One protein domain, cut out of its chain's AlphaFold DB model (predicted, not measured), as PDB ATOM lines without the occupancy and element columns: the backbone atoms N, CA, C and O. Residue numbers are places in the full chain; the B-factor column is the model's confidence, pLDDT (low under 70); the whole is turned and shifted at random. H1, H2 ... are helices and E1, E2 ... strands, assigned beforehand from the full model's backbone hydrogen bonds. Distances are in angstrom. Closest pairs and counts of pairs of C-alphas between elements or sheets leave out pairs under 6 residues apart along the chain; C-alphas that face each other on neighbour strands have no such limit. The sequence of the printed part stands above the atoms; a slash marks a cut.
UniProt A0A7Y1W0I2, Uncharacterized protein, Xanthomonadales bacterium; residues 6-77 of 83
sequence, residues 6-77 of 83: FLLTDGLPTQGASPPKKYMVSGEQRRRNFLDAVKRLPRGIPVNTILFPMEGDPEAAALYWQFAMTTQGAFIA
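What this domain is: This is residues 6 to 77 of the 83 residues of an uncharacterized protein of Xanthomonadales bacterium (UniProt A0A7Y1W0I2). A small parallel sheet, E1 and E2, has H2 packed on E2, and H1 lies near H2, farther from the sheet. Between E1 and H1 runs a long loop, residues 10 to 26. The 72 printed residues, under half in named elements, run E1, H1, E2, H2: mixed class, compact, radius of gyration of the C-alphas 12.1 A, spans 35 by 26 by 16 A.

Where its parts are: E1 is residues 6 to 9, 9.9 A, from C-alpha 6 at (58.572, 31.447, 17.811). H1 is 27 to 40, 20.4 A; E2 is 47 to 51, 12.4 A; H2 is 60 to 71, 16.3 A, to C-alpha 71 at (48.647, 33.709, 11.856).

How they stand to each other: E1 and E2 are parallel at 26 degrees, with N 7 and O 48 2.8 A apart. E1, H1, E2 form a strand-helix-strand unit, parallel strands joined through a helix, with a right-handed crossover. Residues 49 to 50 also pair, parallel, with 75 to 76. E2 and H2 touch, closest at the C-alphas of Val 47 and Ala 68, 5.8 A. H1 and H2 are near each other, with 11 pairs of C-alphas within 10 A; E1 and H2 are apart. Every O i to N i+4 pair is within hydrogen-bond range in H2, 9 of 10 in H1.

The domain as a whole: The C-alphas farthest apart, Lys 22 and Gln 72, are 35.3 A apart. The printed part has no cut; no printed residue is under 70 in pLDDT.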
ATOM      1  N   PHE A   6      58.032  32.775  18.105       96.75
ATOM      2  CA  PHE A   6      58.572  31.447  17.811       96.75
ATOM      3  C   PHE A   6      58.190  30.483  18.934       96.75
ATOM      4  O   PHE A   6      58.476  30.745  20.102       96.75
ATOM      5  N   LEU A   7      57.538  29.382  18.574       96.25
ATOM      6  CA  LEU A   7      57.115  28.326  19.481       96.25
ATOM      7  C   LEU A   7      57.919  27.058  19.207       96.25
ATOM      8  O   LEU A   7      57.884  26.517  18.105       96.25
ATOM      9  N   LEU A   8      58.615  26.574  20.230       96.50
ATOM     10  CA  LEU A   8      59.283  25.279  20.222       96.50
ATOM     11  C   LEU A   8      58.492  24.366  21.154       96.50
ATOM     12  O   LEU A   8      58.272  24.718  22.314       96.50
ATOM     13  N   THR A   9      58.021  23.237  20.641       95.25
ATOM     14  CA  THR A   9      57.146  22.331  21.395       95.25
ATOM     15  C   THR A   9      57.297  20.899  20.914       95.25
ATOM     16  O   THR A   9      57.734  20.660  19.792       95.25
ATOM     17  N   ASP A  10      56.911  19.951  21.752       93.75
ATOM     18  CA  ASP A  10      56.930  18.518  21.477       93.75
ATOM     19  C   ASP A  10      55.522  17.904  21.319       93.75
ATOM     20  O   ASP A  10      55.368  16.774  20.853       93.75
ATOM     21  N   GLY A  11      54.474  18.669  21.628       95.56
ATOM     22  CA  GLY A  11      53.082  18.246  21.513       95.56
ATOM     23  C   GLY A  11      52.095  19.350  21.887       95.56
ATOM     24  O   GLY A  11      52.453  20.527  21.988       95.56
ATOM     25  N   LEU A  12      50.828  18.980  22.074       96.38
ATOM     26  CA  LEU A  12      49.790  19.898  22.531       96.38
ATOM     27  C   LEU A  12      49.892  20.151  24.047       96.38
ATOM     28  O   LEU A  12      50.275  19.261  24.812       96.38
ATOM     29  N   PRO A  13      49.469  21.336  24.526       95.12
ATOM     30  CA  PRO A  13      49.543  21.689  25.938       95.12
ATOM     31  C   PRO A  13      48.723  20.738  26.818       95.12
ATOM     32  O   PRO A  13      47.507  20.587  26.671       95.12
ATOM     33  N   THR A  14      49.373  20.151  27.819       92.69
ATOM     34  CA  THR A  14      48.727  19.292  28.828       92.69
ATOM     35  C   THR A  14      48.075  20.096  29.956       92.69
ATOM     36  O   THR A  14      47.209  19.583  30.663       92.69
ATOM     37  N   GLN A  15      48.411  21.380  30.082       92.00
ATOM     38  CA  GLN A  15      47.890  22.285  31.100       92.00
ATOM     39  C   GLN A  15      47.249  23.530  30.468       92.00
ATOM     40  O   GLN A  15      47.785  24.113  29.529       92.00
ATOM     41  N   GLY A  16      46.090  23.927  31.000       90.94
ATOM     42  CA  GLY A  16      45.422  25.189  30.670       90.94
ATOM     43  C   GLY A  16      45.768  26.297  31.672       90.94
ATOM     44  O   GLY A  16      46.815  26.277  32.310       90.94
ATOM     45  N   ALA A  17      44.860  27.257  31.873       89.06
ATOM     46  CA  ALA A  17      45.057  28.332  32.859       89.06
ATOM     47  C   ALA A  17      45.183  27.819  34.309       89.06
ATOM     48  O   ALA A  17      45.846  28.447  35.130       89.06
ATOM     49  N   SER A  18      44.567  26.671  34.598       88.00
ATOM     50  CA  SER A  18      44.692  25.960  35.869       88.00
ATOM     51  C   SER A  18      45.275  24.563  35.630       88.00
ATOM     52  O   SER A  18      44.968  23.955  34.596       88.00
ATOM     53  N   PRO A  19      46.067  24.021  36.575       85.69
ATOM     54  CA  PRO A  19      46.585  22.658  36.485       85.69
ATOM     55  C   PRO A  19      45.466  21.610  36.350       85.69
ATOM     56  O   PRO A  19      44.384  21.784  36.926       85.69
ATOM     57  N   PRO A  20      45.695  20.508  35.613       83.88
ATOM     58  CA  PRO A  20      44.723  19.427  35.519       83.88
ATOM     59  C   PRO A  20      44.530  18.743  36.882       83.88
ATOM     60  O   PRO A  20      45.475  18.525  37.634       83.88
ATOM     61  N   LYS A  21      43.287  18.356  37.199       80.44
ATOM     62  CA  LYS A  21      42.954  17.645  38.452       80.44
ATOM     63  C   LYS A  21      43.422  16.184  38.477       80.44
ATOM     64  O   LYS A  21      43.404  15.555  39.528       80.44
ATOM     65  N   LYS A  22      43.756  15.620  37.314       82.88
ATOM     66  CA  LYS A  22      44.210  14.237  37.133       82.88
ATOM     67  C   LYS A  22      45.590  14.245  36.486       82.88
ATOM     68  O   LYS A  22      45.891  15.143  35.708       82.88
ATOM     69  N   TYR A  23      46.376  13.209  36.769       78.44
ATOM     70  CA  TYR A  23      47.717  13.029  36.204       78.44
ATOM     71  C   TYR A  23      47.699  12.817  34.679       78.44
ATOM     72  O   TYR A  23      48.589  13.278  33.974       78.44
ATOM     73  N   MET A  24      46.665  12.152  34.154       85.94
ATOM     74  CA  MET A  24      46.516  11.894  32.719       85.94
ATOM     75  C   MET A  24      45.580  12.914  32.066       85.94
ATOM     76  O   MET A  24      44.481  13.173  32.563       85.94
ATOM     77  N   VAL A  25      46.004  13.444  30.916       90.50
ATOM     78  CA  VAL A  25      45.269  14.426  30.109       90.50
ATOM     79  C   VAL A  25      44.954  13.804  28.752       90.50
ATOM     80  O   VAL A  25      45.867  13.360  28.057       90.50
ATOM     81  N   SER A  26      43.672  13.756  28.380       91.94
ATOM     82  CA  SER A  26      43.230  13.183  27.100       91.94
ATOM     83  C   SER A  26      43.574  14.083  25.911       91.94
ATOM     84  O   SER A  26      43.711  15.295  26.080       91.94
ATOM     85  N   GLY A  27      43.632  13.516  24.697       92.12
ATOM     86  CA  GLY A  27      43.840  14.282  23.456       92.12
ATOM     87  C   GLY A  27      42.844  15.438  23.300       92.12
ATOM     88  O   GLY A  27      43.248  16.583  23.124       92.12
ATOM     89  N   GLU A  28      41.554  15.187  23.544       93.69
ATOM     90  CA  GLU A  28      40.514  16.231  23.550       93.69
ATOM     91  C   GLU A  28      40.795  17.365  24.541       93.69
ATOM     92  O   GLU A  28      40.515  18.534  24.275       93.69
ATOM     93  N   GLN A  29      41.335  17.044  25.718       94.06
ATOM     94  CA  GLN A  29      41.668  18.064  26.701       94.06
ATOM     95  C   GLN A  29      42.879  18.892  26.266       94.06
ATOM     96  O   GLN A  29      42.848  20.111  26.432       94.06
ATOM     97  N   ARG A  30      43.880  18.271  25.635       95.50
ATOM     98  CA  ARG A  30      45.015  18.994  25.048       95.50
ATOM     99  C   ARG A  30      44.587  19.900  23.891       95.50
ATOM    100  O   ARG A  30      44.969  21.068  23.864       95.50
ATOM    101  N   ARG A  31      43.710  19.418  23.000       95.94
ATOM    102  CA  ARG A  31      43.093  20.230  21.933       95.94
ATOM    103  C   ARG A  31      42.363  21.443  22.510       95.94
ATOM    104  O   ARG A  31      42.554  22.559  22.034       95.94
ATOM    105  N   ARG A  32      41.548  21.258  23.557       96.12
ATOM    106  CA  ARG A  32      40.858  22.375  24.230       96.12
ATOM    107  C   ARG A  32      41.839  23.395  24.804       96.12
ATOM    108  O   ARG A  32      41.673  24.583  24.547       96.12
ATOM    109  N   ASN A  33      42.876  22.937  25.508       96.00
ATOM    110  CA  ASN A  33      43.918  23.815  26.046       96.00
ATOM    111  C   ASN A  33      44.581  24.641  24.933       96.00
ATOM    112  O   ASN A  33      44.762  25.847  25.089       96.00
ATOM    113  N   PHE A  34      44.897  24.007  23.799       97.00
ATOM    114  CA  PHE A  34      45.467  24.675  22.633       97.00
ATOM    115  C   PHE A  34      44.535  25.759  22.081       97.00
ATOM    116  O   PHE A  34      44.933  26.916  21.961       97.00
ATOM    117  N   LEU A  35      43.273  25.417  21.808       96.69
ATOM    118  CA  LEU A  35      42.292  26.362  21.269       96.69
ATOM    119  C   LEU A  35      42.042  27.543  22.213       96.69
ATOM    120  O   LEU A  35      41.873  28.676  21.762       96.69
ATOM    121  N   ASP A  36      42.032  27.304  23.521       96.69
ATOM    122  CA  ASP A  36      41.860  28.364  24.510       96.69
ATOM    123  C   ASP A  36      43.096  29.262  24.629       96.69
ATOM    124  O   ASP A  36      42.944  30.469  24.836       96.69
ATOM    125  N   ALA A  37      44.304  28.720  24.442       95.38
ATOM    126  CA  ALA A  37      45.527  29.514  24.344       95.38
ATOM    127  C   ALA A  37      45.523  30.396  23.084       95.38
ATOM    128  O   ALA A  37      45.767  31.598  23.179       95.38
ATOM    129  N   VAL A  38      45.154  29.835  21.926       94.94
ATOM    130  CA  VAL A  38      45.055  30.567  20.650       94.94
ATOM    131  C   VAL A  38      44.091  31.753  20.752       94.94
ATOM    132  O   VAL A  38      44.421  32.849  20.310       94.94
ATOM    133  N   LYS A  39      42.929  31.584  21.399       94.12
ATOM    134  CA  LYS A  39      41.949  32.673  21.596       94.12
ATOM    135  C   LYS A  39      42.484  33.852  22.415       94.12
ATOM    136  O   LYS A  39      41.947  34.952  22.302       94.12
ATOM    137  N   ARG A  40      43.479  33.621  23.277       92.19
ATOM    138  CA  ARG A  40      44.078  34.646  24.147       92.19
ATOM    139  C   ARG A  40      45.258  35.352  23.495       92.19
ATOM    140  O   ARG A  40      45.678  36.393  23.997       92.19
ATOM    141  N   LEU A  41      45.805  34.792  22.417       90.50
ATOM    142  CA  LEU A  41      46.925  35.402  21.726       90.50
ATOM    143  C   LEU A  41      46.463  36.696  21.029       90.50
ATOM    144  O   LEU A  41      45.414  36.697  20.376       90.50
ATOM    145  N   PRO A  42      47.219  37.804  21.139       88.69
ATOM    146  CA  PRO A  42      46.931  39.006  20.371       88.69
ATOM    147  C   PRO A  42      46.913  38.709  18.868       88.69
ATOM    148  O   PRO A  42      47.757  37.975  18.353       88.69
ATOM    149  N   ARG A  43      45.945  39.288  18.153       88.50
ATOM    150  CA  ARG A  43      45.821  39.120  16.699       88.50
ATOM    151  C   ARG A  43      46.921  39.886  15.961       88.50
ATOM    152  O   ARG A  43      47.390  40.911  16.446       88.50
ATOM    153  N   GLY A  44      47.255  39.414  14.760       90.06
ATOM    154  CA  GLY A  44      48.185  40.091  13.848       90.06
ATOM    155  C   GLY A  44      49.666  39.817  14.114       90.06
ATOM    156  O   GLY A  44      50.502  40.508  13.549       90.06
ATOM    157  N   ILE A  45      49.988  38.831  14.959       94.06
ATOM    158  CA  ILE A  45      51.366  38.392  15.205       94.06
ATOM    159  C   ILE A  45      51.583  37.053  14.483       94.06
ATOM    160  O   ILE A  45      50.877  36.093  14.813       94.06
ATOM    161  N   PRO A  46      52.547  36.952  13.550       96.62
ATOM    162  CA  PRO A  46      52.954  35.679  12.970       96.62
ATOM    163  C   PRO A  46      53.502  34.720  14.020       96.62
ATOM    164  O   PRO A  46      54.374  35.082  14.819       96.62
ATOM    165  N   VAL A  47      52.997  33.483  14.011       97.19
ATOM    166  CA  VAL A  47      53.453  32.431  14.922       97.19
ATOM    167  C   VAL A  47      54.148  31.325  14.149       97.19
ATOM    168  O   VAL A  47      53.526  30.557  13.419       97.19
ATOM    169  N   ASN A  48      55.457  31.236  14.351       97.88
ATOM    170  CA  ASN A  48      56.319  30.232  13.753       97.88
ATOM    171  C   ASN A  48      56.492  29.070  14.730       97.88
ATOM    172  O   ASN A  48      56.935  29.285  15.854       97.88
ATOM    173  N   THR A  49      56.156  27.849  14.326       97.62
ATOM    174  CA  THR A  49      56.245  26.666  15.190       97.62
ATOM    175  C   THR A  49      57.287  25.678  14.680       97.62
ATOM    176  O   THR A  49      57.277  25.306  13.507       97.62
ATOM    177  N   ILE A  50      58.142  25.218  15.591       96.88
ATOM    178  CA  ILE A  50      59.039  24.076  15.415       96.88
ATOM    179  C   ILE A  50      58.517  22.966  16.330       96.88
ATOM    180  O   ILE A  50      58.594  23.076  17.556       96.88
ATOM    181  N   LEU A  51      57.936  21.928  15.728       96.31
ATOM    182  CA  LEU A  51      57.369  20.786  16.438       96.31
ATOM    183  C   LEU A  51      58.369  19.626  16.455       96.31
ATOM    184  O   LEU A  51      58.762  19.132  15.404       96.31
ATOM    185  N   PHE A  52      58.717  19.153  17.646       93.75
ATOM    186  CA  PHE A  52      59.513  17.949  17.884       93.75
ATOM    187  C   PHE A  52      58.584  16.822  18.351       93.75
ATOM    188  O   PHE A  52      58.508  16.556  19.549       93.75
ATOM    189  N   PRO A  53      57.803  16.205  17.449       83.19
ATOM    190  CA  PRO A  53      56.634  15.425  17.832       83.19
ATOM    191  C   PRO A  53      56.990  14.262  18.764       83.19
ATOM    192  O   PRO A  53      57.791  13.388  18.424       83.19
ATOM    193  N   MET A  54      56.342  14.231  19.926       79.75
ATOM    194  CA  MET A  54      56.301  13.060  20.788       79.75
ATOM    195  C   MET A  54      55.271  12.041  20.300       79.75
ATOM    196  O   MET A  54      54.215  12.378  19.758       79.75
ATOM    197  N   GLU A  55      55.558  10.766  20.552       76.94
ATOM    198  CA  GLU A  55      54.597   9.690  20.340       76.94
ATOM    199  C   GLU A  55      53.357   9.902  21.229       76.94
ATOM    200  O   GLU A  55      53.464  10.247  22.409       76.94
ATOM    201  N   GLY A  56      52.165   9.712  20.658       79.94
ATOM    202  CA  GLY A  56      50.897   9.835  21.386       79.94
ATOM    203  C   GLY A  56      50.185  11.191  21.288       79.94
ATOM    204  O   GLY A  56      49.202  11.387  22.002       79.94
ATOM    205  N   ASP A  57      50.616  12.105  20.409       87.06
ATOM    206  CA  ASP A  57      49.891  13.352  20.107       87.06
ATOM    207  C   ASP A  57      49.636  13.534  18.594       87.06
ATOM    208  O   ASP A  57      50.236  14.395  17.944       87.06
ATOM    209  N   PRO A  58      48.765  12.701  17.988       88.25
ATOM    210  CA  PRO A  58      48.580  12.662  16.532       88.25
ATOM    211  C   PRO A  58      48.015  13.966  15.948       88.25
ATOM    212  O   PRO A  58      48.090  14.192  14.743       88.25
ATOM    213  N   GLU A  59      47.443  14.828  16.784       94.12
ATOM    214  CA  GLU A  59      46.805  16.068  16.352       94.12
ATOM    215  C   GLU A  59      47.725  17.281  16.365       94.12
ATOM    216  O   GLU A  59      47.429  18.269  15.689       94.12
ATOM    217  N   ALA A  60      48.829  17.221  17.118       95.81
ATOM    218  CA  ALA A  60      49.732  18.348  17.295       95.81
ATOM    219  C   ALA A  60      50.172  18.938  15.948       95.81
ATOM    220  O   ALA A  60      50.029  20.139  15.723       95.81
ATOM    221  N   ALA A  61      50.627  18.090  15.020       95.44
ATOM    222  CA  ALA A  61      51.091  18.532  13.707       95.44
ATOM    223  C   ALA A  61      49.999  19.271  12.915       95.44
ATOM    224  O   ALA A  61      50.243  20.361  12.401       95.44
ATOM    225  N   ALA A  62      48.785  18.716  12.857       96.00
ATOM    226  CA  ALA A  62      47.678  19.313  12.114       96.00
ATOM    227  C   ALA A  62      47.240  20.663  12.709       96.00
ATOM    228  O   ALA A  62      47.038  21.630  11.973       96.00
ATOM    229  N   LEU A  63      47.133  20.748  14.040       97.38
ATOM    230  CA  LEU A  63      46.705  21.965  14.731       97.38
ATOM    231  C   LEU A  63      47.748  23.082  14.642       97.38
ATOM    232  O   LEU A  63      47.383  24.232  14.387       97.38
ATOM    233  N   TYR A  64      49.037  22.767  14.801       97.44
ATOM    234  CA  TYR A  64      50.103  23.758  14.646       97.44
ATOM    235  C   TYR A  64      50.259  24.225  13.197       97.44
ATOM    236  O   TYR A  64      50.465  25.417  12.970       97.44
ATOM    237  N   TRP A  65      50.085  23.334  12.217       97.19
ATOM    238  CA  TRP A  65      50.059  23.712  10.805       97.19
ATOM    239  C   TRP A  65      48.915  24.686  10.498       97.19
ATOM    240  O   TRP A  65      49.147  25.765   9.948       97.19
ATOM    241  N   GLN A  66      47.689  24.362  10.925       97.12
ATOM    242  CA  GLN A  66      46.543  25.254  10.756       97.12
ATOM    243  C   GLN A  66      46.779  26.602  11.452       97.12
ATOM    244  O   GLN A  66      46.462  27.657  10.902       97.12
ATOM    245  N   PHE A  67      47.364  26.586  12.649       96.81
ATOM    246  CA  PHE A  67      47.636  27.802  13.403       96.81
ATOM    247  C   PHE A  67      48.654  28.716  12.712       96.81
ATOM    248  O   PHE A  67      48.414  29.924  12.607       96.81
ATOM    249  N   ALA A  68      49.724  28.146  12.155       96.94
ATOM    250  CA  ALA A  68      50.682  28.879  11.334       96.94
ATOM    251  C   ALA A  68      49.989  29.549  10.133       96.94
ATOM    252  O   ALA A  68      50.159  30.748   9.921       96.94
ATOM    253  N   MET A  69      49.103  28.835   9.423       96.31
ATOM    254  CA  MET A  69      48.331  29.421   8.317       96.31
ATOM    255  C   MET A  69      47.450  30.592   8.772       96.31
ATOM    256  O   MET A  69      47.417  31.631   8.119       96.31
ATOM    257  N   THR A  70      46.748  30.450   9.902       95.31
ATOM    258  CA  THR A  70      45.847  31.505  10.407       95.31
ATOM    259  C   THR A  70      46.571  32.747  10.917       95.31
ATOM    260  O   THR A  70      45.982  33.824  10.947       95.31
ATOM    261  N   THR A  71      47.833  32.607  11.326       95.94
ATOM    262  CA  THR A  71      48.647  33.709  11.856       95.94
ATOM    263  C   THR A  71      49.625  34.272  10.831       95.94
ATOM    264  O   THR A  71      50.293  35.251  11.130       95.94
ATOM    265  N   GLN A  72      49.686  33.704   9.620       96.00
ATOM    266  CA  GLN A  72      50.706  34.016   8.609       96.00
ATOM    267  C   GLN A  72      52.140  33.701   9.083       96.00
ATOM    268  O   GLN A  72      53.092  34.367   8.683       96.00
ATOM    269  N   GLY A  73      52.293  32.694   9.945       96.50
ATOM    270  CA  GLY A  73      53.587  32.161  10.367       96.50
ATOM    271  C   GLY A  73      53.998  30.905   9.596       96.50
ATOM    272  O   GLY A  73      53.359  30.499   8.625       96.50
ATOM    273  N   ALA A  74      55.071  30.266  10.053       97.75
ATOM    274  CA  ALA A  74      55.610  29.028   9.500       97.75
ATOM    275  C   ALA A  74      55.411  27.825  10.437       97.75
ATOM    276  O   ALA A  74      55.294  27.962  11.653       97.75
ATOM    277  N   PHE A  75      55.426  26.621   9.872       97.69
ATOM    278  CA  PHE A  75      55.414  25.367  10.619       97.69
ATOM    279  C   PHE A  75      56.476  24.429  10.055       97.69
ATOM    280  O   PHE A  75      56.491  24.179   8.850       97.69
ATOM    281  N   ILE A  76      57.333  23.897  10.924       96.00
ATOM    282  CA  ILE A  76      58.250  22.807  10.590       96.00
ATOM    283  C   ILE A  76      58.179  21.718  11.661       96.00
ATOM    284  O   ILE A  76      58.037  22.005  12.850       96.00
ATOM    285  N   ALA A  77      58.307  20.467  11.231       94.06
ATOM    286  CA  ALA A  77      58.469  19.313  12.104       94.06
ATOM    287  C   ALA A  77      59.737  18.563  11.666       94.06
ATOM    288  O   ALA A  77      59.645  17.676  10.813       94.06
TER     289      ALA A  77